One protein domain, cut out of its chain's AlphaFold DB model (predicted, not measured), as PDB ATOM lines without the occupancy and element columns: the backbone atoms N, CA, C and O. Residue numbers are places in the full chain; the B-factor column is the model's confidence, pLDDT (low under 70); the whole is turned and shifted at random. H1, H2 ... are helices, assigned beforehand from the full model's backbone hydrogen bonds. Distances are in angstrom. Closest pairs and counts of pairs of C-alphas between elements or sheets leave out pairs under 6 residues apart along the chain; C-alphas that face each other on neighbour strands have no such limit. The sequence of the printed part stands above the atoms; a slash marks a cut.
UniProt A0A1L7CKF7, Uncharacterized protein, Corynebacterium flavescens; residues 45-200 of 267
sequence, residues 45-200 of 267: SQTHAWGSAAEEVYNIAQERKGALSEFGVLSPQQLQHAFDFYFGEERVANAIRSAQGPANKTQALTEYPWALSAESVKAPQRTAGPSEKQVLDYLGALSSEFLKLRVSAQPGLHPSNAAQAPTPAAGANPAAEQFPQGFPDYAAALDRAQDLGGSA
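This is residues 45 to 200 of the 267 residues of an uncharacterized protein of Corynebacterium flavescens (UniProt A0A1L7CKF7). The domain is an elongated bundle of four helices: H5 runs through the middle, with H1 and H7 side by side along it and H2 on another side. H3 follows H2 at a steep slant to H5, the short H4 and H6 sit near the first residues of H5, and two long links run back along the bundle. The printed part has 156 residues with seven named helices, H1 to H7 in chain order, and no named strand; the class is all helix. It is compact, with a radius of gyration of the C-alphas of 15.6 A, and spans 48 by 29 by 28 A.

H1, residues 45 to 70, touches H2, residues 76 to 87, with residues 58 to 69 alone; the closest C-alphas, of Ser 69 and Pro 76, are 6.4 A apart. These two form a helical hairpin, opposite ways at a shallow tilt of 19 degrees. H5, residues 132 to 152, is the hub, touching six helices. It touches H1 at a shallow tilt of 13 degrees, opposite ways, closest at the C-alphas of Ala 54 and Phe 146, 5.1 A. H2 touches H5 with residues 82 to 87 alone, closest at Tyr 86 and Ser 143, C-alphas 5.7 A apart; the tilt of 33 degrees is only just shallow. H3, residues 89 to 100, touches residues 147 to 151 of H5 at a steep tilt of 52 degrees; the closest C-alphas, of Ile 96 and Val 151, are 5.4 A apart. H4, residues 118 to 122, only just touches H5, with 3 pairs of C-alphas within 8 A, the closest being those of Ser 120 and Glu 132 at 5.6 A. H6, residues 174 to 182, is about perpendicular to H5 at 85 degrees, and touches it closest at the C-alphas of Asp 137 and Ala 176, 5.9 A. H7, residues 184 to 200, touches H1 at a shallow tilt of 10 degrees, opposite ways, closest at the C-alphas of Trp 50 and Ala 200, 5.4 A. H7 touches H6 only at the corner. In H2, H3, H4 and H7 every O i to N i+4 pair is within hydrogen-bond range; H1 has 21 of 22, H5 16 of 17, and H6 2 of 5, with 2 of 6 O i to N i+3 pairs.

H1 begins at C-alpha 45, (342.198, 352.223, 295.408), and is 38.6 A long. H2 and H3 measure 16.1 A and 16.3 A, H4 6.3 A. H5, 30.4 A, begins at C-alpha 132, (316.010, 369.675, 272.136). H6 is 12.9 A and H7 24.3 A, ending at C-alpha 200, (334.064, 350.781, 289.984).

The C-alphas farthest apart, of Thr 127 and Gly 156, are 48.8 A apart. The printed part has no cut; the links H3 to H4 and H5 to H6 are long. The mean pLDDT of the printed part is 71.5, and 56 residues are under 70, among them residues 100 to 111, 119 to 129 and 155 to 182.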
ATOM      1  N   SER A  45     342.299 352.827 296.736       57.31
ATOM      2  CA  SER A  45     342.198 352.223 295.408       57.31
ATOM      3  C   SER A  45     340.783 352.343 294.820       57.31
ATOM      4  O   SER A  45     340.653 352.722 293.659       57.31
ATOM      5  N   GLN A  46     339.724 352.162 295.620       63.56
ATOM      6  CA  GLN A  46     338.334 352.338 295.173       63.56
ATOM      7  C   GLN A  46     337.993 353.812 294.947       63.56
ATOM      8  O   GLN A  46     337.390 354.159 293.937       63.56
ATOM      9  N   THR A  47     338.474 354.707 295.821       70.12
ATOM     10  CA  THR A  47     338.333 356.163 295.614       70.12
ATOM     11  C   THR A  47     338.964 356.603 294.287       70.12
ATOM     12  O   THR A  47     338.390 357.407 293.552       70.12
ATOM     13  N   HIS A  48     340.123 356.033 293.948       71.44
ATOM     14  CA  HIS A  48     340.781 356.251 292.664       71.44
ATOM     15  C   HIS A  48     340.007 355.621 291.493       71.44
ATOM     16  O   HIS A  48     339.891 356.248 290.443       71.44
ATOM     17  N   ALA A  49     339.447 354.418 291.659       76.25
ATOM     18  CA  ALA A  49     338.646 353.749 290.633       76.25
ATOM     19  C   ALA A  49     337.377 354.543 290.277       76.25
ATOM     20  O   ALA A  49     337.138 354.794 289.098       76.25
ATOM     21  N   TRP A  50     336.619 355.028 291.269       79.69
ATOM     22  CA  TRP A  50     335.466 355.906 291.026       79.69
ATOM     23  C   TRP A  50     335.875 357.227 290.369       79.69
ATOM     24  O   TRP A  50     335.184 357.706 289.472       79.69
ATOM     25  N   GLY A  51     337.011 357.806 290.775       81.62
ATOM     26  CA  GLY A  51     337.554 359.018 290.156       81.62
ATOM     27  C   GLY A  51     337.904 358.820 288.678       81.62
ATOM     28  O   GLY A  51     337.492 359.621 287.843       81.62
ATOM     29  N   SER A  52     338.596 357.725 288.355       78.38
ATOM     30  CA  SER A  52     338.953 357.352 286.982       78.38
ATOM     31  C   SER A  52     337.717 357.052 286.132       78.38
ATOM     32  O   SER A  52     337.635 357.491 284.989       78.38
ATOM     33  N   ALA A  53     336.733 356.342 286.688       78.88
ATOM     34  CA  ALA A  53     335.473 356.071 286.007       78.88
ATOM     35  C   ALA A  53     334.692 357.368 285.745       78.88
ATOM     36  O   ALA A  53     334.149 357.549 284.657       78.88
ATOM     37  N   ALA A  54     334.667 358.306 286.701       86.38
ATOM     38  CA  ALA A  54     334.032 359.608 286.507       86.38
ATOM     39  C   ALA A  54     334.688 360.397 285.363       86.38
ATOM     40  O   ALA A  54     333.989 361.014 284.561       86.38
ATOM     41  N   GLU A  55     336.018 360.377 285.281       88.25
ATOM     42  CA  GLU A  55     336.761 361.016 284.193       88.25
ATOM     43  C   GLU A  55     336.438 360.375 282.838       88.25
ATOM     44  O   GLU A  55     336.202 361.078 281.856       88.25
ATOM     45  N   GLU A  56     336.332 359.048 282.784       86.00
ATOM     46  CA  GLU A  56     335.960 358.346 281.557       86.00
ATOM     47  C   GLU A  56     334.521 358.662 281.116       86.00
ATOM     48  O   GLU A  56     334.297 358.967 279.944       86.00
ATOM     49  N   VAL A  57     333.554 358.701 282.042       82.06
ATOM     50  CA  VAL A  57     332.174 359.128 281.739       82.06
ATOM     51  C   VAL A  57     332.135 360.576 281.242       82.06
ATOM     52  O   VAL A  57     331.406 360.888 280.299       82.06
ATOM     53  N   TYR A  58     332.942 361.466 281.822       90.81
ATOM     54  CA  TYR A  58     333.059 362.847 281.354       90.81
ATOM     55  C   TYR A  58     333.625 362.930 279.928       90.81
ATOM     56  O   TYR A  58     333.108 363.687 279.102       90.81
ATOM     57  N   ASN A  59     334.638 362.123 279.602       91.19
ATOM     58  CA  ASN A  59     335.215 362.059 278.257       91.19
ATOM     59  C   ASN A  59     334.209 361.531 277.225       91.19
ATOM     60  O   ASN A  59     334.062 362.129 276.157       91.19
ATOM     61  N   ILE A  60     333.448 360.484 277.570       87.06
ATOM     62  CA  ILE A  60     332.327 359.992 276.753       87.06
ATOM     63  C   ILE A  60     331.317 361.122 276.517       87.06
ATOM     64  O   ILE A  60     330.873 361.346 275.389       87.06
ATOM     65  N   ALA A  61     330.971 361.880 277.559       89.81
ATOM     66  CA  ALA A  61     330.040 362.993 277.437       89.81
ATOM     67  C   ALA A  61     330.579 364.112 276.524       89.81
ATOM     68  O   ALA A  61     329.815 364.657 275.728       89.81
ATOM     69  N   GLN A  62     331.876 364.434 276.587       91.38
ATOM     70  CA  GLN A  62     332.511 365.423 275.706       91.38
ATOM     71  C   GLN A  62     332.516 364.987 274.237       91.38
ATOM     72  O   GLN A  62     332.171 365.783 273.362       91.38
ATOM     73  N   GLU A  63     332.854 363.726 273.954       89.94
ATOM     74  CA  GLU A  63     332.798 363.162 272.600       89.94
ATOM     75  C   GLU A  63     331.372 363.255 272.040       89.94
ATOM     76  O   GLU A  63     331.139 363.769 270.942       89.94
ATOM     77  N   ARG A  64     330.385 362.842 272.844       88.62
ATOM     78  CA  ARG A  64     328.973 362.844 272.448       88.62
ATOM     79  C   ARG A  64     328.424 364.257 272.302       88.62
ATOM     80  O   ARG A  64     327.609 364.483 271.415       88.62
ATOM     81  N   LYS A  65     328.900 365.223 273.092       91.38
ATOM     82  CA  LYS A  65     328.620 366.653 272.892       91.38
ATOM     83  C   LYS A  65     329.093 367.117 271.512       91.38
ATOM     84  O   LYS A  65     328.354 367.821 270.833       91.38
ATOM     85  N   GLY A  66     330.284 366.703 271.077       87.19
ATOM     86  CA  GLY A  66     330.776 366.975 269.722       87.19
ATOM     87  C   GLY A  66     329.797 366.480 268.656       87.19
ATOM     88  O   GLY A  66     329.307 367.278 267.860       87.19
ATOM     89  N   ALA A  67     329.414 365.206 268.725       86.25
ATOM     90  CA  ALA A  67     328.457 364.610 267.790       86.25
ATOM     91  C   ALA A  67     327.056 365.262 267.852       86.25
ATOM     92  O   ALA A  67     326.413 365.477 266.830       86.25
ATOM     93  N   LEU A  68     326.581 365.661 269.041       85.94
ATOM     94  CA  LEU A  68     325.292 366.352 269.200       85.94
ATOM     95  C   LEU A  68     325.228 367.696 268.463       85.94
ATOM     96  O   LEU A  68     324.138 368.127 268.077       85.94
ATOM     97  N   SER A  69     326.372 368.356 268.263       87.06
ATOM     98  CA  SER A  69     326.431 369.617 267.523       87.06
ATOM     99  C   SER A  69     326.077 369.453 266.040       87.06
ATOM    100  O   SER A  69     325.531 370.380 265.442       87.06
ATOM    101  N   GLU A  70     326.293 368.262 265.472       86.06
ATOM    102  CA  GLU A  70     326.022 367.956 264.063       86.06
ATOM    103  C   GLU A  70     324.523 367.928 263.750       86.06
ATOM    104  O   GLU A  70     324.109 368.278 262.647       86.06
ATOM    105  N   PHE A  71     323.684 367.596 264.738       82.25
ATOM    106  CA  PHE A  71     322.230 367.643 264.580       82.25
ATOM    107  C   PHE A  71     321.678 369.071 264.503       82.25
ATOM    108  O   PHE A  71     320.522 369.255 264.119       82.25
ATOM    109  N   GLY A  72     322.454 370.085 264.910       82.75
ATOM    110  CA  GLY A  72     322.047 371.493 264.857       82.75
ATOM    111  C   GLY A  72     320.809 371.837 265.696       82.75
ATOM    112  O   GLY A  72     320.200 372.886 265.497       82.75
ATOM    113  N   VAL A  73     320.411 370.955 266.619       85.94
ATOM    114  CA  VAL A  73     319.219 371.117 267.470       85.94
ATOM    115  C   VAL A  73     319.435 372.198 268.521       85.94
ATOM    116  O   VAL A  73     318.533 372.984 268.803       85.94
ATOM    117  N   LEU A  74     320.642 372.243 269.080       86.06
ATOM    118  CA  LEU A  74     321.119 373.299 269.959       86.06
ATOM    119  C   LEU A  74     322.250 374.034 269.250       86.06
ATOM    120  O   LEU A  74     323.100 373.410 268.615       86.06
ATOM    121  N   SER A  75     322.296 375.358 269.389       88.88
ATOM    122  CA  SER A  75     323.473 376.113 268.951       88.88
ATOM    123  C   SER A  75     324.714 375.684 269.753       88.88
ATOM    124  O   SER A  75     324.575 375.256 270.903       88.88
ATOM    125  N   PRO A  76     325.941 375.856 269.224       90.12
ATOM    126  CA  PRO A  76     327.163 375.492 269.948       90.12
ATOM    127  C   PRO A  76     327.259 376.121 271.346       90.12
ATOM    128  O   PRO A  76     327.704 375.478 272.293       90.12
ATOM    129  N   GLN A  77     326.781 377.361 271.496       91.38
ATOM    130  CA  GLN A  77     326.741 378.068 272.778       91.38
ATOM    131  C   GLN A  77     325.736 377.444 273.752       91.38
ATOM    132  O   GLN A  77     326.057 377.253 274.920       91.38
ATOM    133  N   GLN A  78     324.538 377.087 273.281       91.50
ATOM    134  CA  GLN A  78     323.535 376.412 274.109       91.50
ATOM    135  C   GLN A  78     323.994 375.019 274.521       91.50
ATOM    136  O   GLN A  78     323.811 374.631 275.668       91.50
ATOM    137  N   LEU A  79     324.621 374.275 273.609       91.56
ATOM    138  CA  LEU A  79     325.127 372.943 273.902       91.56
ATOM    139  C   LEU A  79     326.267 372.988 274.928       91.56
ATOM    140  O   LEU A  79     326.282 372.181 275.854       91.56
ATOM    141  N   GLN A  80     327.172 373.963 274.813       93.75
ATOM    142  CA  GLN A  80     328.201 374.205 275.824       93.75
ATOM    143  C   GLN A  80     327.582 374.596 277.171       93.75
ATOM    144  O   GLN A  80     327.934 374.010 278.186       93.75
ATOM    145  N   HIS A  81     326.604 375.504 277.179       92.12
ATOM    146  CA  HIS A  81     325.912 375.910 278.402       92.12
ATOM    147  C   HIS A  81     325.162 374.747 279.072       92.12
ATOM    148  O   HIS A  81     325.225 374.597 280.288       92.12
ATOM    149  N   ALA A  82     324.492 373.883 278.300       90.75
ATOM    150  CA  ALA A  82     323.884 372.661 278.828       90.75
ATOM    151  C   ALA A  82     324.941 371.728 279.419       90.75
ATOM    152  O   ALA A  82     324.746 371.190 280.506       90.75
ATOM    153  N   PHE A  83     326.068 371.555 278.732       92.38
ATOM    154  CA  PHE A  83     327.157 370.729 279.229       92.38
ATOM    155  C   PHE A  83     327.717 371.262 280.554       92.38
ATOM    156  O   PHE A  83     327.828 370.504 281.514       92.38
ATOM    157  N   ASP A  84     327.979 372.565 280.650       91.50
ATOM    158  CA  ASP A  84     328.449 373.209 281.882       91.50
ATOM    159  C   ASP A  84     327.407 373.116 283.005       91.50
ATOM    160  O   ASP A  84     327.751 372.893 284.163       91.50
ATOM    161  N   PHE A  85     326.118 373.196 282.677       88.94
ATOM    162  CA  PHE A  85     325.044 373.004 283.648       88.94
ATOM    163  C   PHE A  85     324.959 371.565 284.182       88.94
ATOM    164  O   PHE A  85     324.646 371.364 285.355       88.94
ATOM    165  N   TYR A  86     325.196 370.551 283.347       87.88
ATOM    166  CA  TYR A  86     325.090 369.139 283.740       87.88
ATOM    167  C   TYR A  86     326.377 368.582 284.371       87.88
ATOM    168  O   TYR A  86     326.295 367.786 285.305       87.88
ATOM    169  N   PHE A  87     327.549 369.024 283.914       89.94
ATOM    170  CA  PHE A  87     328.853 368.486 284.319       89.94
ATOM    171  C   PHE A  87     329.734 369.492 285.072       89.94
ATOM    172  O   PHE A  87     330.842 369.147 285.480       89.94
ATOM    173  N   GLY A  88     329.273 370.730 285.260       88.31
ATOM    174  CA  GLY A  88     330.050 371.784 285.904       88.31
ATOM    175  C   GLY A  88     330.297 371.558 287.394       88.31
ATOM    176  O   GLY A  88     329.520 370.917 288.107       88.31
ATOM    177  N   GLU A  89     331.378 372.167 287.879       86.94
ATOM    178  CA  GLU A  89     331.853 372.034 289.261       86.94
ATOM    179  C   GLU A  89     330.816 372.463 290.306       86.94
ATOM    180  O   GLU A  89     330.738 371.861 291.373       86.94
ATOM    181  N   GLU A  90     329.968 373.455 290.011       84.19
ATOM    182  CA  GLU A  90     328.905 373.869 290.934       84.19
ATOM    183  C   GLU A  90     327.903 372.734 291.187       84.19
ATOM    184  O   GLU A  90     327.507 372.480 292.327       84.19
ATOM    185  N   ARG A  91     327.531 371.999 290.133       82.56
ATOM    186  CA  ARG A  91     326.604 370.871 290.237       82.56
ATOM    187  C   ARG A  91     327.233 369.695 290.968       82.56
ATOM    188  O   ARG A  91     326.575 369.093 291.815       82.56
ATOM    189  N   VAL A  92     328.510 369.421 290.705       84.50
ATOM    190  CA  VAL A  92     329.295 368.422 291.444       84.50
ATOM    191  C   VAL A  92     329.366 368.790 292.930       84.50
ATOM    192  O   VAL A  92     329.040 367.970 293.785       84.50
ATOM    193  N   ALA A  93     329.712 370.037 293.256       81.75
ATOM    194  CA  ALA A  93     329.802 370.518 294.631       81.75
ATOM    195  C   ALA A  93     328.452 370.455 295.362       81.75
ATOM    196  O   ALA A  93     328.398 370.077 296.534       81.75
ATOM    197  N   ASN A  94     327.356 370.791 294.677       80.44
ATOM    198  CA  ASN A  94     326.008 370.666 295.226       80.44
ATOM    199  C   ASN A  94     325.638 369.198 295.479       80.44
ATOM    200  O   ASN A  94     325.144 368.890 296.562       80.44
ATOM    201  N   ALA A  95     325.939 368.286 294.548       78.75
ATOM    202  CA  ALA A  95     325.706 366.852 294.727       78.75
ATOM    203  C   ALA A  95     326.486 366.283 295.926       78.75
ATOM    204  O   ALA A  95     325.914 365.585 296.763       78.75
ATOM    205  N   ILE A  96     327.764 366.651 296.068       79.12
ATOM    206  CA  ILE A  96     328.610 366.246 297.199       79.12
ATOM    207  C   ILE A  96     328.053 366.788 298.520       79.12
ATOM    208  O   ILE A  96     327.910 366.040 299.486       79.12
ATOM    209  N   ARG A  97     327.682 368.075 298.573       77.88
ATOM    210  CA  ARG A  97     327.111 368.691 299.782       77.88
ATOM    211  C   ARG A  97     325.799 368.020 300.190       77.88
ATOM    212  O   ARG A  97     325.579 367.790 301.378       77.88
ATOM    213  N   SER A  98     324.944 367.690 299.223       73.56
ATOM    214  CA  SER A  98     323.694 366.962 299.463       73.56
ATOM    215  C   SER A  98     323.928 365.548 299.991       73.56
ATOM    216  O   SER A  98     323.147 365.093 300.822       73.56
ATOM    217  N   ALA A  99     325.004 364.879 299.572       71.56
ATOM    218  CA  ALA A  99     325.392 363.576 300.107       71.56
ATOM    219  C   ALA A  99     326.006 363.653 301.523       71.56
ATOM    220  O   ALA A  99     325.928 362.685 302.271       71.56
ATOM    221  N   GLN A 100     326.596 364.792 301.912       69.00
ATOM    222  CA  GLN A 100     327.247 364.998 303.220       69.00
ATOM    223  C   GLN A 100     326.323 365.578 304.308       69.00
ATOM    224  O   GLN A 100     326.653 365.511 305.493       69.00
ATOM    225  N   GLY A 101     325.202 366.198 303.933       59.75
ATOM    226  CA  GLY A 101     324.289 366.878 304.856       59.75
ATOM    227  C   GLY A 101     323.047 366.056 305.228       59.75
ATOM    228  O   GLY A 101     322.715 365.087 304.549       59.75
ATOM    229  N   PRO A 102     322.297 366.455 306.278       52.28
ATOM    230  CA  PRO A 102     321.002 365.859 306.592       52.28
ATOM    231  C   PRO A 102     320.019 366.177 305.462       52.28
ATOM    232  O   PRO A 102     319.455 367.265 305.445       52.28
ATOM    233  N   ALA A 103     319.888 365.250 304.505       48.19
ATOM    234  CA  ALA A 103     318.908 365.194 303.418       48.19
ATOM    235  C   ALA A 103     318.240 366.541 303.092       48.19
ATOM    236  O   ALA A 103     317.017 366.682 303.197       48.19
ATOM    237  N   ASN A 104     319.021 367.550 302.695       41.53
ATOM    238  CA  ASN A 104     318.415 368.717 302.078       41.53
ATOM    239  C   ASN A 104     318.052 368.246 300.677       41.53
ATOM    240  O   ASN A 104     318.944 368.109 299.839       41.53
ATOM    241  N   LYS A 105     316.783 367.833 300.520       44.69
ATOM    242  CA  LYS A 105     316.230 367.198 299.320       44.69
ATOM    243  C   LYS A 105     316.820 367.879 298.102       44.69
ATOM    244  O   LYS A 105     316.507 369.033 297.822       44.69
ATOM    245  N   THR A 106     317.703 367.153 297.433       43.12
ATOM    246  CA  THR A 106     318.329 367.571 296.195       43.12
ATOM    247  C   THR A 106     317.197 367.968 295.268       43.12
ATOM    248  O   THR A 106     316.318 367.153 294.972       43.12
ATOM    249  N   GLN A 107     317.165 369.243 294.890       41.91
ATOM    250  CA  GLN A 107     316.280 369.718 293.843       41.91
ATOM    251  C   GLN A 107     316.523 368.798 292.644       41.91
ATOM    252  O   GLN A 107     317.672 368.537 292.278       41.91
ATOM    253  N   ALA A 108     315.450 368.142 292.203       43.59
ATOM    254  CA  ALA A 108     315.537 366.936 291.402       43.59
ATOM    255  C   ALA A 108     316.404 367.151 290.151       43.59
ATOM    256  O   ALA A 108     316.358 368.210 289.528       43.59
ATOM    257  N   LEU A 109     317.131 366.099 289.760       50.12
ATOM    258  CA  LEU A 109     317.972 365.971 288.554       50.12
ATOM    259  C   LEU A 109     317.263 366.273 287.215       50.12
ATOM    260  O   LEU A 109     317.838 366.063 286.152       50.12
ATOM    261  N   THR A 110     316.024 366.746 287.258       52.06
ATOM    262  CA  THR A 110     315.085 366.903 286.151       52.06
ATOM    263  C   THR A 110     314.852 368.354 285.731       52.06
ATOM    264  O   THR A 110     314.015 368.595 284.865       52.06
ATOM    265  N   GLU A 111     315.538 369.336 286.323       68.56
ATOM    266  CA  GLU A 111     315.455 370.719 285.839       68.56
ATOM    267  C   GLU A 111     316.336 370.915 284.597       68.56
ATOM    268  O   GLU A 111     317.519 370.567 284.587       68.56
ATOM    269  N   TYR A 112     315.735 371.459 283.536       78.50
ATOM    270  CA  TYR A 112     316.456 371.871 282.336       78.50
ATOM    271  C   TYR A 112     317.195 373.193 282.587       78.50
ATOM    272  O   TYR A 112     316.685 374.046 283.317       78.50
ATOM    273  N   PRO A 113     318.350 373.415 281.934       79.12
ATOM    274  CA  PRO A 113     319.119 374.656 282.068       79.12
ATOM    275  C   PRO A 113     318.352 375.910 281.614       79.12
ATOM    276  O   PRO A 113     318.702 377.026 281.995       79.12
ATOM    277  N   TRP A 114     317.320 375.746 280.783       84.06
ATOM    278  CA  TRP A 114     316.405 376.803 280.360       84.06
ATOM    279  C   TRP A 114     315.032 376.222 280.003       84.06
ATOM    280  O   TRP A 114     314.846 375.007 279.898       84.06
ATOM    281  N   ALA A 115     314.052 377.106 279.810       83.75
ATOM    282  CA  ALA A 115     312.722 376.716 279.360       83.75
ATOM    283  C   ALA A 115     312.773 376.157 277.930       83.75
ATOM    284  O   ALA A 115     313.181 376.859 277.005       83.75
ATOM    285  N   LEU A 116     312.321 374.913 277.758       80.62
ATOM    286  CA  LEU A 116     312.257 374.247 276.460       80.62
ATOM    287  C   LEU A 116     311.461 375.070 275.441       80.62
ATOM    288  O   LEU A 116     310.415 375.647 275.765       80.62
ATOM    289  N   SER A 117     311.920 375.081 274.191       77.06
ATOM    290  CA  SER A 117     311.156 375.690 273.107       77.06
ATOM    291  C   SER A 117     309.775 375.030 272.959       77.06
ATOM    292  O   SER A 117     309.600 373.821 273.107       77.06
ATOM    293  N   ALA A 118     308.746 375.816 272.624       70.50
ATOM    294  CA  ALA A 118     307.392 375.279 272.436       70.50
ATOM    295  C   ALA A 118     307.326 374.201 271.334       70.50
ATOM    296  O   ALA A 118     306.436 373.352 271.345       70.50
ATOM    297  N   GLU A 119     308.271 374.238 270.392       63.62
ATOM    298  CA  GLU A 119     308.431 373.248 269.330       63.62
ATOM    299  C   GLU A 119     308.995 371.920 269.860       63.62
ATOM    300  O   GLU A 119     308.487 370.860 269.493       63.62
ATOM    301  N   SER A 120     309.954 371.952 270.794       66.06
ATOM    302  CA  SER A 120     310.520 370.742 271.407       66.06
ATOM    303  C   SER A 120     309.567 370.042 272.379       66.06
ATOM    304  O   SER A 120     309.691 368.839 272.598       66.06
ATOM    305  N   VAL A 121     308.568 370.764 272.894       62.22
ATOM    306  CA  VAL A 121     307.478 370.211 273.719       62.22
ATOM    307  C   VAL A 121     306.362 369.578 272.871       62.22
ATOM    308  O   VAL A 121     305.694 368.656 273.332       62.22
ATOM    309  N   LYS A 122     306.136 370.066 271.641       54.78
ATOM    310  CA  LYS A 122     305.005 369.655 270.785       54.78
ATOM    311  C   LYS A 122     305.338 368.594 269.740       54.78
ATOM    312  O   LYS A 122     304.411 367.959 269.246       54.78
ATOM    313  N   ALA A 123     306.602 368.432 269.358       51.88
ATOM    314  CA  ALA A 123     306.967 367.559 268.248       51.88
ATOM    315  C   ALA A 123     307.031 366.078 268.680       51.88
ATOM    316  O   ALA A 123     307.958 365.709 269.407       51.88
ATOM    317  N   PRO A 124     306.121 365.192 268.218       51.41
ATOM    318  CA  PRO A 124     306.456 363.774 268.140       51.41
ATOM    319  C   PRO A 124     307.626 363.646 267.154       51.41
ATOM    320  O   PRO A 124     307.599 364.308 266.118       51.41
ATOM    321  N   GLN A 125     308.662 362.889 267.539       54.31
ATOM    322  CA  GLN A 125     309.920 362.625 266.812       54.31
ATOM    323  C   GLN A 125     309.980 363.241 265.400       54.31
ATOM    324  O   GLN A 125     309.333 362.751 264.472       54.31
ATOM    325  N   ARG A 126     310.768 364.316 265.217       53.88
ATOM    326  CA  ARG A 126     311.066 364.823 263.869       53.88
ATOM    327  C   ARG A 126     311.625 363.666 263.040       53.88
ATOM    328  O   ARG A 126     312.531 362.967 263.478       53.88
ATOM    329  N   THR A 127     311.161 363.532 261.804       54.03
ATOM    330  CA  THR A 127     311.610 362.515 260.840       54.03
ATOM    331  C   THR A 127     313.084 362.643 260.414       54.03
ATOM    332  O   THR A 127     313.542 361.835 259.614       54.03
ATOM    333  N   ALA A 128     313.833 363.626 260.931       60.00
ATOM    334  CA  ALA A 128     315.209 363.928 260.527       60.00
ATOM    335  C   ALA A 128     316.212 364.113 261.688       60.00
ATOM    336  O   ALA A 128     317.375 364.397 261.424       60.00
ATOM    337  N   GLY A 129     315.812 363.986 262.959       69.38
ATOM    338  CA  GLY A 129     316.747 364.190 264.071       69.38
ATOM    339  C   GLY A 129     316.084 364.341 265.442       69.38
ATOM    340  O   GLY A 129     314.853 364.392 265.531       69.38
ATOM    341  N   PRO A 130     316.886 364.417 266.516       77.88
ATOM    342  CA  PRO A 130     316.370 364.492 267.876       77.88
ATOM    343  C   PRO A 130     315.725 365.840 268.203       77.88
ATOM    344  O   PRO A 130     315.997 366.858 267.569       77.88
ATOM    345  N   SER A 131     314.862 365.864 269.219       82.50
ATOM    346  CA  SER A 131     314.350 367.112 269.789       82.50
ATOM    347  C   SER A 131     315.320 367.699 270.821       82.50
ATOM    348  O   SER A 131     316.121 366.984 271.420       82.50
ATOM    349  N   GLU A 132     315.225 369.006 271.081       85.00
ATOM    350  CA  GLU A 132     316.010 369.675 272.136       85.00
ATOM    351  C   GLU A 132     315.827 368.985 273.492       85.00
ATOM    352  O   GLU A 132     316.798 368.750 274.206       85.00
ATOM    353  N   LYS A 133     314.593 368.582 273.808       83.31
ATOM    354  CA  LYS A 133     314.294 367.823 275.018       83.31
ATOM    355  C   LYS A 133     315.085 366.515 275.079       83.31
ATOM    356  O   LYS A 133     315.697 366.236 276.098       83.31
ATOM    357  N   GLN A 134     315.097 365.739 273.997       82.81
ATOM    358  CA  GLN A 134     315.815 364.463 273.936       82.81
ATOM    359  C   GLN A 134     317.324 364.632 274.130       82.81
ATOM    360  O   GLN A 134     317.947 363.842 274.833       82.81
ATOM    361  N   VAL A 135     317.901 365.689 273.552       86.31
ATOM    362  CA  VAL A 135     319.317 366.027 273.738       86.31
ATOM    363  C   VAL A 135     319.617 366.364 275.201       86.31
ATOM    364  O   VAL A 135     320.598 365.875 275.759       86.31
ATOM    365  N   LEU A 136     318.772 367.175 275.841       86.50
ATOM    366  CA  LEU A 136     318.955 367.554 277.243       86.50
ATOM    367  C   LEU A 136     318.701 366.381 278.203       86.50
ATOM    368  O   LEU A 136     319.455 366.214 279.158       86.50
ATOM    369  N   ASP A 137     317.704 365.538 277.925       83.38
ATOM    370  CA  ASP A 137     317.430 364.310 278.682       83.38
ATOM    371  C   ASP A 137     318.628 363.348 278.614       83.38
ATOM    372  O   ASP A 137     319.039 362.792 279.632       83.38
ATOM    373  N   TYR A 138     319.248 363.207 277.436       86.12
ATOM    374  CA  TYR A 138     320.459 362.407 277.247       86.12
ATOM    375  C   TYR A 138     321.653 362.933 278.059       86.12
ATOM    376  O   TYR A 138     322.306 362.168 278.772       86.12
ATOM    377  N   LEU A 139     321.927 364.242 277.995       88.19
ATOM    378  CA  LEU A 139     322.990 364.861 278.797       88.19
ATOM    379  C   LEU A 139     322.714 364.710 280.298       88.19
ATOM    380  O   LEU A 139     323.631 364.422 281.066       88.19
ATOM    381  N   GLY A 140     321.448 364.833 280.704       85.56
ATOM    382  CA  GLY A 140     321.002 364.573 282.067       85.56
ATOM    383  C   GLY A 140     321.300 363.144 282.518       85.56
ATOM    384  O   GLY A 140     321.864 362.959 283.598       85.56
ATOM    385  N   ALA A 141     321.003 362.141 281.688       82.56
ATOM    386  CA  ALA A 141     321.270 360.737 281.993       82.56
ATOM    387  C   ALA A 141     322.772 360.449 282.174       82.56
ATOM    388  O   ALA A 141     323.159 359.889 283.199       82.56
ATOM    389  N   LEU A 142     323.629 360.912 281.255       84.81
ATOM    390  CA  LEU A 142     325.088 360.786 281.403       84.81
ATOM    391  C   LEU A 142     325.607 361.506 282.654       84.81
ATOM    392  O   LEU A 142     326.456 360.981 283.376       84.81
ATOM    393  N   SER A 143     325.079 362.700 282.937       86.38
ATOM    394  CA  SER A 143     325.480 363.465 284.118       86.38
ATOM    395  C   SER A 143     325.113 362.767 285.423       86.38
ATOM    396  O   SER A 143     325.819 362.920 286.412       86.38
ATOM    397  N   SER A 144     324.042 361.969 285.434       83.00
ATOM    398  CA  SER A 144     323.644 361.197 286.610       83.00
ATOM    399  C   SER A 144     324.719 360.179 286.986       83.00
ATOM    400  O   SER A 144     325.151 360.156 288.137       83.00
ATOM    401  N   GLU A 145     325.218 359.397 286.022       81.62
ATOM    402  CA  GLU A 145     326.298 358.431 286.279       81.62
ATOM    403  C   GLU A 145     327.604 359.131 286.665       81.62
ATOM    404  O   GLU A 145     328.256 358.748 287.638       81.62
ATOM    405  N   PHE A 146     327.943 360.228 285.981       86.62
ATOM    406  CA  PHE A 146     329.095 361.053 286.339       86.62
ATOM    407  C   PHE A 146     329.022 361.559 287.788       86.62
ATOM    408  O   PHE A 146     329.979 361.422 288.550       86.62
ATOM    409  N   LEU A 147     327.886 362.133 288.193       85.44
ATOM    410  CA  LEU A 147     327.705 362.688 289.533       85.44
ATOM    411  C   LEU A 147     327.735 361.597 290.603       85.44
ATOM    412  O   LEU A 147     328.353 361.813 291.643       85.44
ATOM    413  N   LYS A 148     327.137 360.427 290.346       82.06
ATOM    414  CA  LYS A 148     327.250 359.262 291.238       82.06
ATOM    415  C   LYS A 148     328.709 358.906 291.489       82.06
ATOM    416  O   LYS A 148     329.137 358.878 292.637       82.06
ATOM    417  N   LEU A 149     329.483 358.726 290.421       82.19
ATOM    418  CA  LEU A 149     330.901 358.380 290.503       82.19
ATOM    419  C   LEU A 149     331.715 359.459 291.233       82.19
ATOM    420  O   LEU A 149     332.534 359.141 292.091       82.19
ATOM    421  N   ARG A 150     331.454 360.748 290.973       86.31
ATOM    422  CA  ARG A 150     332.125 361.866 291.664       86.31
ATOM    423  C   ARG A 150     331.802 361.943 293.151       86.31
ATOM    424  O   ARG A 150     332.675 362.336 293.926       86.31
ATOM    425  N   VAL A 151     330.570 361.609 293.537       81.56
ATOM    426  CA  VAL A 151     330.144 361.543 294.940       81.56
ATOM    427  C   VAL A 151     330.773 360.333 295.629       81.56
ATOM    428  O   VAL A 151     331.324 360.496 296.714       81.56
ATOM    429  N   SER A 152     330.773 359.156 294.995       77.38
ATOM    430  CA  SER A 152     331.424 357.945 295.522       77.38
ATOM    431  C   SER A 152     332.941 358.103 295.647       77.38
ATOM    432  O   SER A 152     333.547 357.604 296.589       77.38
ATOM    433  N   ALA A 153     333.567 358.878 294.759       81.00
ATOM    434  CA  ALA A 153     334.982 359.228 294.838       81.00
ATOM    435  C   ALA A 153     335.328 360.205 295.986       81.00
ATOM    436  O   ALA A 153     336.488 360.601 296.111       81.00
ATOM    437  N   GLN A 154     334.372 360.645 296.814       79.25
ATOM    438  CA  GLN A 154     334.668 361.559 297.919       79.25
ATOM    439  C   GLN A 154     335.139 360.834 299.190       79.25
ATOM    440  O   GLN A 154     334.409 359.994 299.719       79.25
ATOM    441  N   PRO A 155     336.288 361.252 299.767       68.56
ATOM    442  CA  PRO A 155     336.739 360.880 301.106       68.56
ATOM    443  C   PRO A 155     335.623 360.905 302.159       68.56
ATOM    444  O   PRO A 155     335.106 361.969 302.493       68.56
ATOM    445  N   GLY A 156     335.287 359.746 302.728       63.19
ATOM    446  CA  GLY A 156     334.378 359.630 303.875       63.19
ATOM    447  C   GLY A 156     332.884 359.536 303.546       63.19
ATOM    448  O   GLY A 156     332.076 359.479 304.474       63.19
ATOM    449  N   LEU A 157     332.501 359.471 302.267       61.75
ATOM    450  CA  LEU A 157     331.137 359.154 301.842       61.75
ATOM    451  C   LEU A 157     331.055 357.671 301.453       61.75
ATOM    452  O   LEU A 157     331.610 357.253 300.445       61.75
ATOM    453  N   HIS A 158     330.381 356.851 302.268       51.47
ATOM    454  CA  HIS A 158     330.093 355.461 301.886       51.47
ATOM    455  C   HIS A 158     329.108 355.434 300.708       51.47
ATOM    456  O   HIS A 158     328.143 356.196 300.751       51.47
ATOM    457  N   PRO A 159     329.237 354.513 299.734       50.91
ATOM    458  CA  PRO A 159     328.278 354.381 298.629       50.91
ATOM    459  C   PRO A 159     326.844 354.081 299.104       50.91
ATOM    460  O   PRO A 159     325.882 354.434 298.434       50.91
ATOM    461  N   SER A 160     326.678 353.503 300.297       46.00
ATOM    462  CA  SER A 160     325.378 353.288 300.951       46.00
ATOM    463  C   SER A 160     324.789 354.536 301.633       46.00
ATOM    464  O   SER A 160     323.586 354.571 301.878       46.00
ATOM    465  N   ASN A 161     325.611 355.554 301.919       39.25
ATOM    466  CA  ASN A 161     325.200 356.860 302.463       39.25
ATOM    467  C   ASN A 161     325.237 357.983 301.419       39.25
ATOM    468  O   ASN A 161     324.637 359.034 301.640       39.25
ATOM    469  N   ALA A 162     325.934 357.779 300.297       45.81
ATOM    470  CA  ALA A 162     325.767 358.579 299.102       45.81
ATOM    471  C   ALA A 162     324.291 358.460 298.746       45.81
ATOM    472  O   ALA A 162     323.825 357.383 298.375       45.81
ATOM    473  N   ALA A 163     323.545 359.537 299.005       39.44
ATOM    474  CA  ALA A 163     322.122 359.616 298.734       39.44
ATOM    475  C   ALA A 163     321.857 358.911 297.408       39.44
ATOM    476  O   ALA A 163     322.494 359.269 296.412       39.44
ATOM    477  N   GLN A 164     320.993 357.883 297.440       36.38
ATOM    478  CA  GLN A 164     320.532 357.184 296.245       36.38
ATOM    479  C   GLN A 164     320.414 358.216 295.146       36.38
ATOM    480  O   GLN A 164     319.701 359.214 295.318       36.38
ATOM    481  N   ALA A 165     321.200 358.010 294.086       37.59
ATOM    482  CA  ALA A 165     321.173 358.880 292.932       37.59
ATOM    483  C   ALA A 165     319.709 359.173 292.633       37.59
ATOM    484  O   ALA A 165     318.950 358.200 292.595       37.59
ATOM    485  N   PRO A 166     319.304 360.453 292.550       34.41
ATOM    486  CA  PRO A 166     317.904 360.814 292.538       34.41
ATOM    487  C   PRO A 166     317.192 359.910 291.557       34.41
ATOM    488  O   PRO A 166     317.482 359.925 290.359       34.41
ATOM    489  N   THR A 167     316.352 359.036 292.110       32.53
ATOM    490  CA  THR A 167     315.548 358.127 291.320       32.53
ATOM    491  C   THR A 167     314.834 359.035 290.336       32.53
ATOM    492  O   THR A 167     314.260 360.031 290.802       32.53
ATOM    493  N   PRO A 168     314.919 358.793 289.014       32.03
ATOM    494  CA  PRO A 168     314.162 359.590 288.065       32.03
ATOM    495  C   PRO A 168     312.736 359.621 288.600       32.03
ATOM    496  O   PRO A 168     312.140 358.563 288.832       32.03
ATOM    497  N   ALA A 169     312.273 360.819 288.973       30.59
ATOM    498  CA  ALA A 169     311.002 360.979 289.655       30.59
ATOM    499  C   ALA A 169     309.962 360.214 288.841       30.59
ATOM    500  O   ALA A 169     309.943 360.356 287.619       30.59
ATOM    501  N   ALA A 170     309.185 359.359 289.514       27.52
ATOM    502  CA  ALA A 170     308.155 358.514 288.922       27.52
ATOM    503  C   ALA A 170     307.435 359.273 287.797       27.52
ATOM    504  O   ALA A 170     306.707 360.238 288.025       27.52
ATOM    505  N   GLY A 171     307.781 358.881 286.577       31.12
ATOM    506  CA  GLY A 171     307.821 359.784 285.435       31.12
ATOM    507  C   GLY A 171     309.053 359.505 284.574       31.12
ATOM    508  O   GLY A 171     309.638 360.437 284.026       31.12
ATOM    509  N   ALA A 172     309.439 358.224 284.448       34.16
ATOM    510  CA  ALA A 172     310.208 357.761 283.303       34.16
ATOM    511  C   ALA A 172     309.425 358.208 282.068       34.16
ATOM    512  O   ALA A 172     308.361 357.676 281.750       34.16
ATOM    513  N   ASN A 173     309.857 359.314 281.476       37.69
ATOM    514  CA  ASN A 173     309.215 359.842 280.299       37.69
ATOM    515  C   ASN A 173     309.663 358.909 279.168       37.69
ATOM    516  O   ASN A 173     310.866 358.865 278.907       37.69
ATOM    517  N   PRO A 174     308.763 358.180 278.486       38.72
ATOM    518  CA  PRO A 174     309.143 357.270 277.397       38.72
ATOM    519  C   PRO A 174     309.905 357.983 276.258       38.72
ATOM    520  O   PRO A 174     310.522 357.346 275.412       38.72
ATOM    521  N   ALA A 175     309.915 359.322 276.252       39.41
ATOM    522  CA  ALA A 175     310.725 360.156 275.368       39.41
ATOM    523  C   ALA A 175     312.248 360.102 275.639       39.41
ATOM    524  O   ALA A 175     313.017 360.260 274.690       39.41
ATOM    525  N   ALA A 176     312.689 359.862 276.883       41.69
ATOM    526  CA  ALA A 176     314.109 359.713 277.229       41.69
ATOM    527  C   ALA A 176     314.668 358.348 276.780       41.69
ATOM    528  O   ALA A 176     315.831 358.248 276.404       41.69
ATOM    529  N   GLU A 177     313.817 357.318 276.719       48.22
ATOM    530  CA  GLU A 177     314.152 355.991 276.175       48.22
ATOM    531  C   GLU A 177     314.193 355.973 274.638       48.22
ATOM    532  O   GLU A 177     314.871 355.147 274.031       48.22
ATOM    533  N   GLN A 178     313.495 356.904 273.984       53.22
ATOM    534  CA  GLN A 178     313.377 356.944 272.525       53.22
ATOM    535  C   GLN A 178     314.588 357.540 271.800       53.22
ATOM    536  O   GLN A 178     314.774 357.252 270.619       53.22
ATOM    537  N   PHE A 179     315.399 358.373 272.460       64.00
ATOM    538  CA  PHE A 179     316.605 358.928 271.838       64.00
ATOM    539  C   PHE A 179     317.696 357.857 271.632       64.00
ATOM    540  O   PHE A 179     318.114 357.678 270.491       64.00
ATOM    541  N   PRO A 180     318.077 357.046 272.640       57.75
ATOM    542  CA  PRO A 180     319.033 355.949 272.449       57.75
ATOM    543  C   PRO A 180     318.594 354.920 271.392       57.75
ATOM    544  O   PRO A 180     319.414 354.432 270.623       57.75
ATOM    545  N   GLN A 181     317.292 354.625 271.298       56.00
ATOM    546  CA  GLN A 181     316.767 353.634 270.346       56.00
ATOM    547  C   GLN A 181     316.859 354.077 268.878       56.00
ATOM    548  O   GLN A 181     316.916 353.231 267.989       56.00
ATOM    549  N   GLY A 182     316.875 355.388 268.617       61.41
ATOM    550  CA  GLY A 182     317.066 355.940 267.275       61.41
ATOM    551  C   GLY A 182     318.535 356.136 266.885       61.41
ATOM    552  O   GLY A 182     318.818 356.310 265.701       61.41
ATOM    553  N   PHE A 183     319.457 356.111 267.857       73.25
ATOM    554  CA  PHE A 183     320.872 356.425 267.652       73.25
ATOM    555  C   PHE A 183     321.782 355.470 268.459       73.25
ATOM    556  O   PHE A 183     322.068 355.731 269.633       73.25
ATOM    557  N   PRO A 184     322.273 354.372 267.851       75.31
ATOM    558  CA  PRO A 184     322.936 353.278 268.570       75.31
ATOM    559  C   PRO A 184     324.209 353.703 269.310       75.31
ATOM    560  O   PRO A 184     324.472 353.202 270.400       75.31
ATOM    561  N   ASP A 185     324.961 354.673 268.788       74.38
ATOM    562  CA  ASP A 185     326.179 355.154 269.450       74.38
ATOM    563  C   ASP A 185     325.890 355.885 270.773       74.38
ATOM    564  O   ASP A 185     326.723 355.906 271.678       74.38
ATOM    565  N   TYR A 186     324.700 356.477 270.905       79.69
ATOM    566  CA  TYR A 186     324.256 357.149 272.127       79.69
ATOM    567  C   TYR A 186     323.750 356.142 273.163       79.69
ATOM    568  O   TYR A 186     323.992 356.323 274.355       79.69
ATOM    569  N   ALA A 187     323.107 355.057 272.718       78.88
ATOM    570  CA  ALA A 187     322.776 353.928 273.586       78.88
ATOM    571  C   ALA A 187     324.045 353.264 274.137       78.88
ATOM    572  O   ALA A 187     324.203 353.169 275.350       78.88
ATOM    573  N   ALA A 188     324.999 352.931 273.264       78.00
ATOM    574  CA  ALA A 188     326.268 352.327 273.664       78.00
ATOM    575  C   ALA A 188     327.073 353.217 274.630       78.00
ATOM    576  O   ALA A 188     327.736 352.715 275.535       78.00
ATOM    577  N   ALA A 189     327.010 354.543 274.465       80.56
ATOM    578  CA  ALA A 189     327.654 355.487 275.375       80.56
ATOM    579  C   ALA A 189     327.029 355.484 276.781       80.56
ATOM    580  O   ALA A 189     327.761 355.565 277.767       80.56
ATOM    581  N   LEU A 190     325.699 355.381 276.880       81.69
ATOM    582  CA  LEU A 190     325.002 355.263 278.164       81.69
ATOM    583  C   LEU A 190     325.284 353.920 278.835       81.69
ATOM    584  O   LEU A 190     325.610 353.909 280.020       81.69
ATOM    585  N   ASP A 191     325.230 352.823 278.079       81.25
ATOM    586  CA  ASP A 191     325.542 351.485 278.590       81.25
ATOM    587  C   ASP A 191     326.981 351.439 279.120       81.25
ATOM    588  O   ASP A 191     327.218 351.039 280.257       81.25
ATOM    589  N   ARG A 192     327.944 351.981 278.360       77.38
ATOM    590  CA  ARG A 192     329.339 352.088 278.808       77.38
ATOM    591  C   ARG A 192     329.479 352.922 280.081       77.38
ATOM    592  O   ARG A 192     330.254 352.554 280.960       77.38
ATOM    593  N   ALA A 193     328.758 354.038 280.204       73.62
ATOM    594  CA  ALA A 193     328.799 354.857 281.415       73.62
ATOM    595  C   ALA A 193     328.269 354.100 282.648       73.62
ATOM    596  O   ALA A 193     328.833 354.225 283.736       73.62
ATOM    597  N   GLN A 194     327.231 353.279 282.471       78.88
ATOM    598  CA  GLN A 194     326.693 352.415 283.522       78.88
ATOM    599  C   GLN A 194     327.655 351.272 283.875       78.88
ATOM    600  O   GLN A 194     327.880 351.011 285.058       78.88
ATOM    601  N   ASP A 195     328.276 350.637 282.878       75.00
ATOM    602  CA  ASP A 195     329.265 349.571 283.071       75.00
ATOM    603  C   ASP A 195     330.504 350.056 283.833       75.00
ATOM    604  O   ASP A 195     331.054 349.324 284.665       75.00
ATOM    605  N   LEU A 196     330.936 351.298 283.587       72.19
ATOM    606  CA  LEU A 196     332.016 351.946 284.334       72.19
ATOM    607  C   LEU A 196     331.637 352.156 285.803       72.19
ATOM    608  O   LEU A 196     332.443 351.859 286.686       72.19
ATOM    609  N   GLY A 197     330.398 352.586 286.064       68.62
ATOM    610  CA  GLY A 197     329.819 352.642 287.407       68.62
ATOM    611  C   GLY A 197     329.856 351.288 288.109       68.62
ATOM    612  O   GLY A 197     330.479 351.137 289.159       68.62
ATOM    613  N   GLY A 198     329.271 350.272 287.475       70.50
ATOM    614  CA  GLY A 198     329.208 348.921 288.028       70.50
ATOM    615  C   GLY A 198     330.580 348.269 288.215       70.50
ATOM    616  O   GLY A 198     330.762 347.479 289.137       70.50
ATOM    617  N   SER A 199     331.562 348.592 287.370       66.44
ATOM    618  CA  SER A 199     332.934 348.085 287.499       66.44
ATOM    619  C   SER A 199     333.705 348.762 288.628       66.44
ATOM    620  O   SER A 199     334.472 348.085 289.308       66.44
ATOM    621  N   ALA A 200     333.478 350.058 288.859       64.12
ATOM    622  CA  ALA A 200     334.064 350.781 289.984       64.12
ATOM    623  C   ALA A 200     333.473 350.340 291.338       64.12
ATOM    624  O   ALA A 200     334.163 350.394 292.352       64.12
TER     625      ALA A 200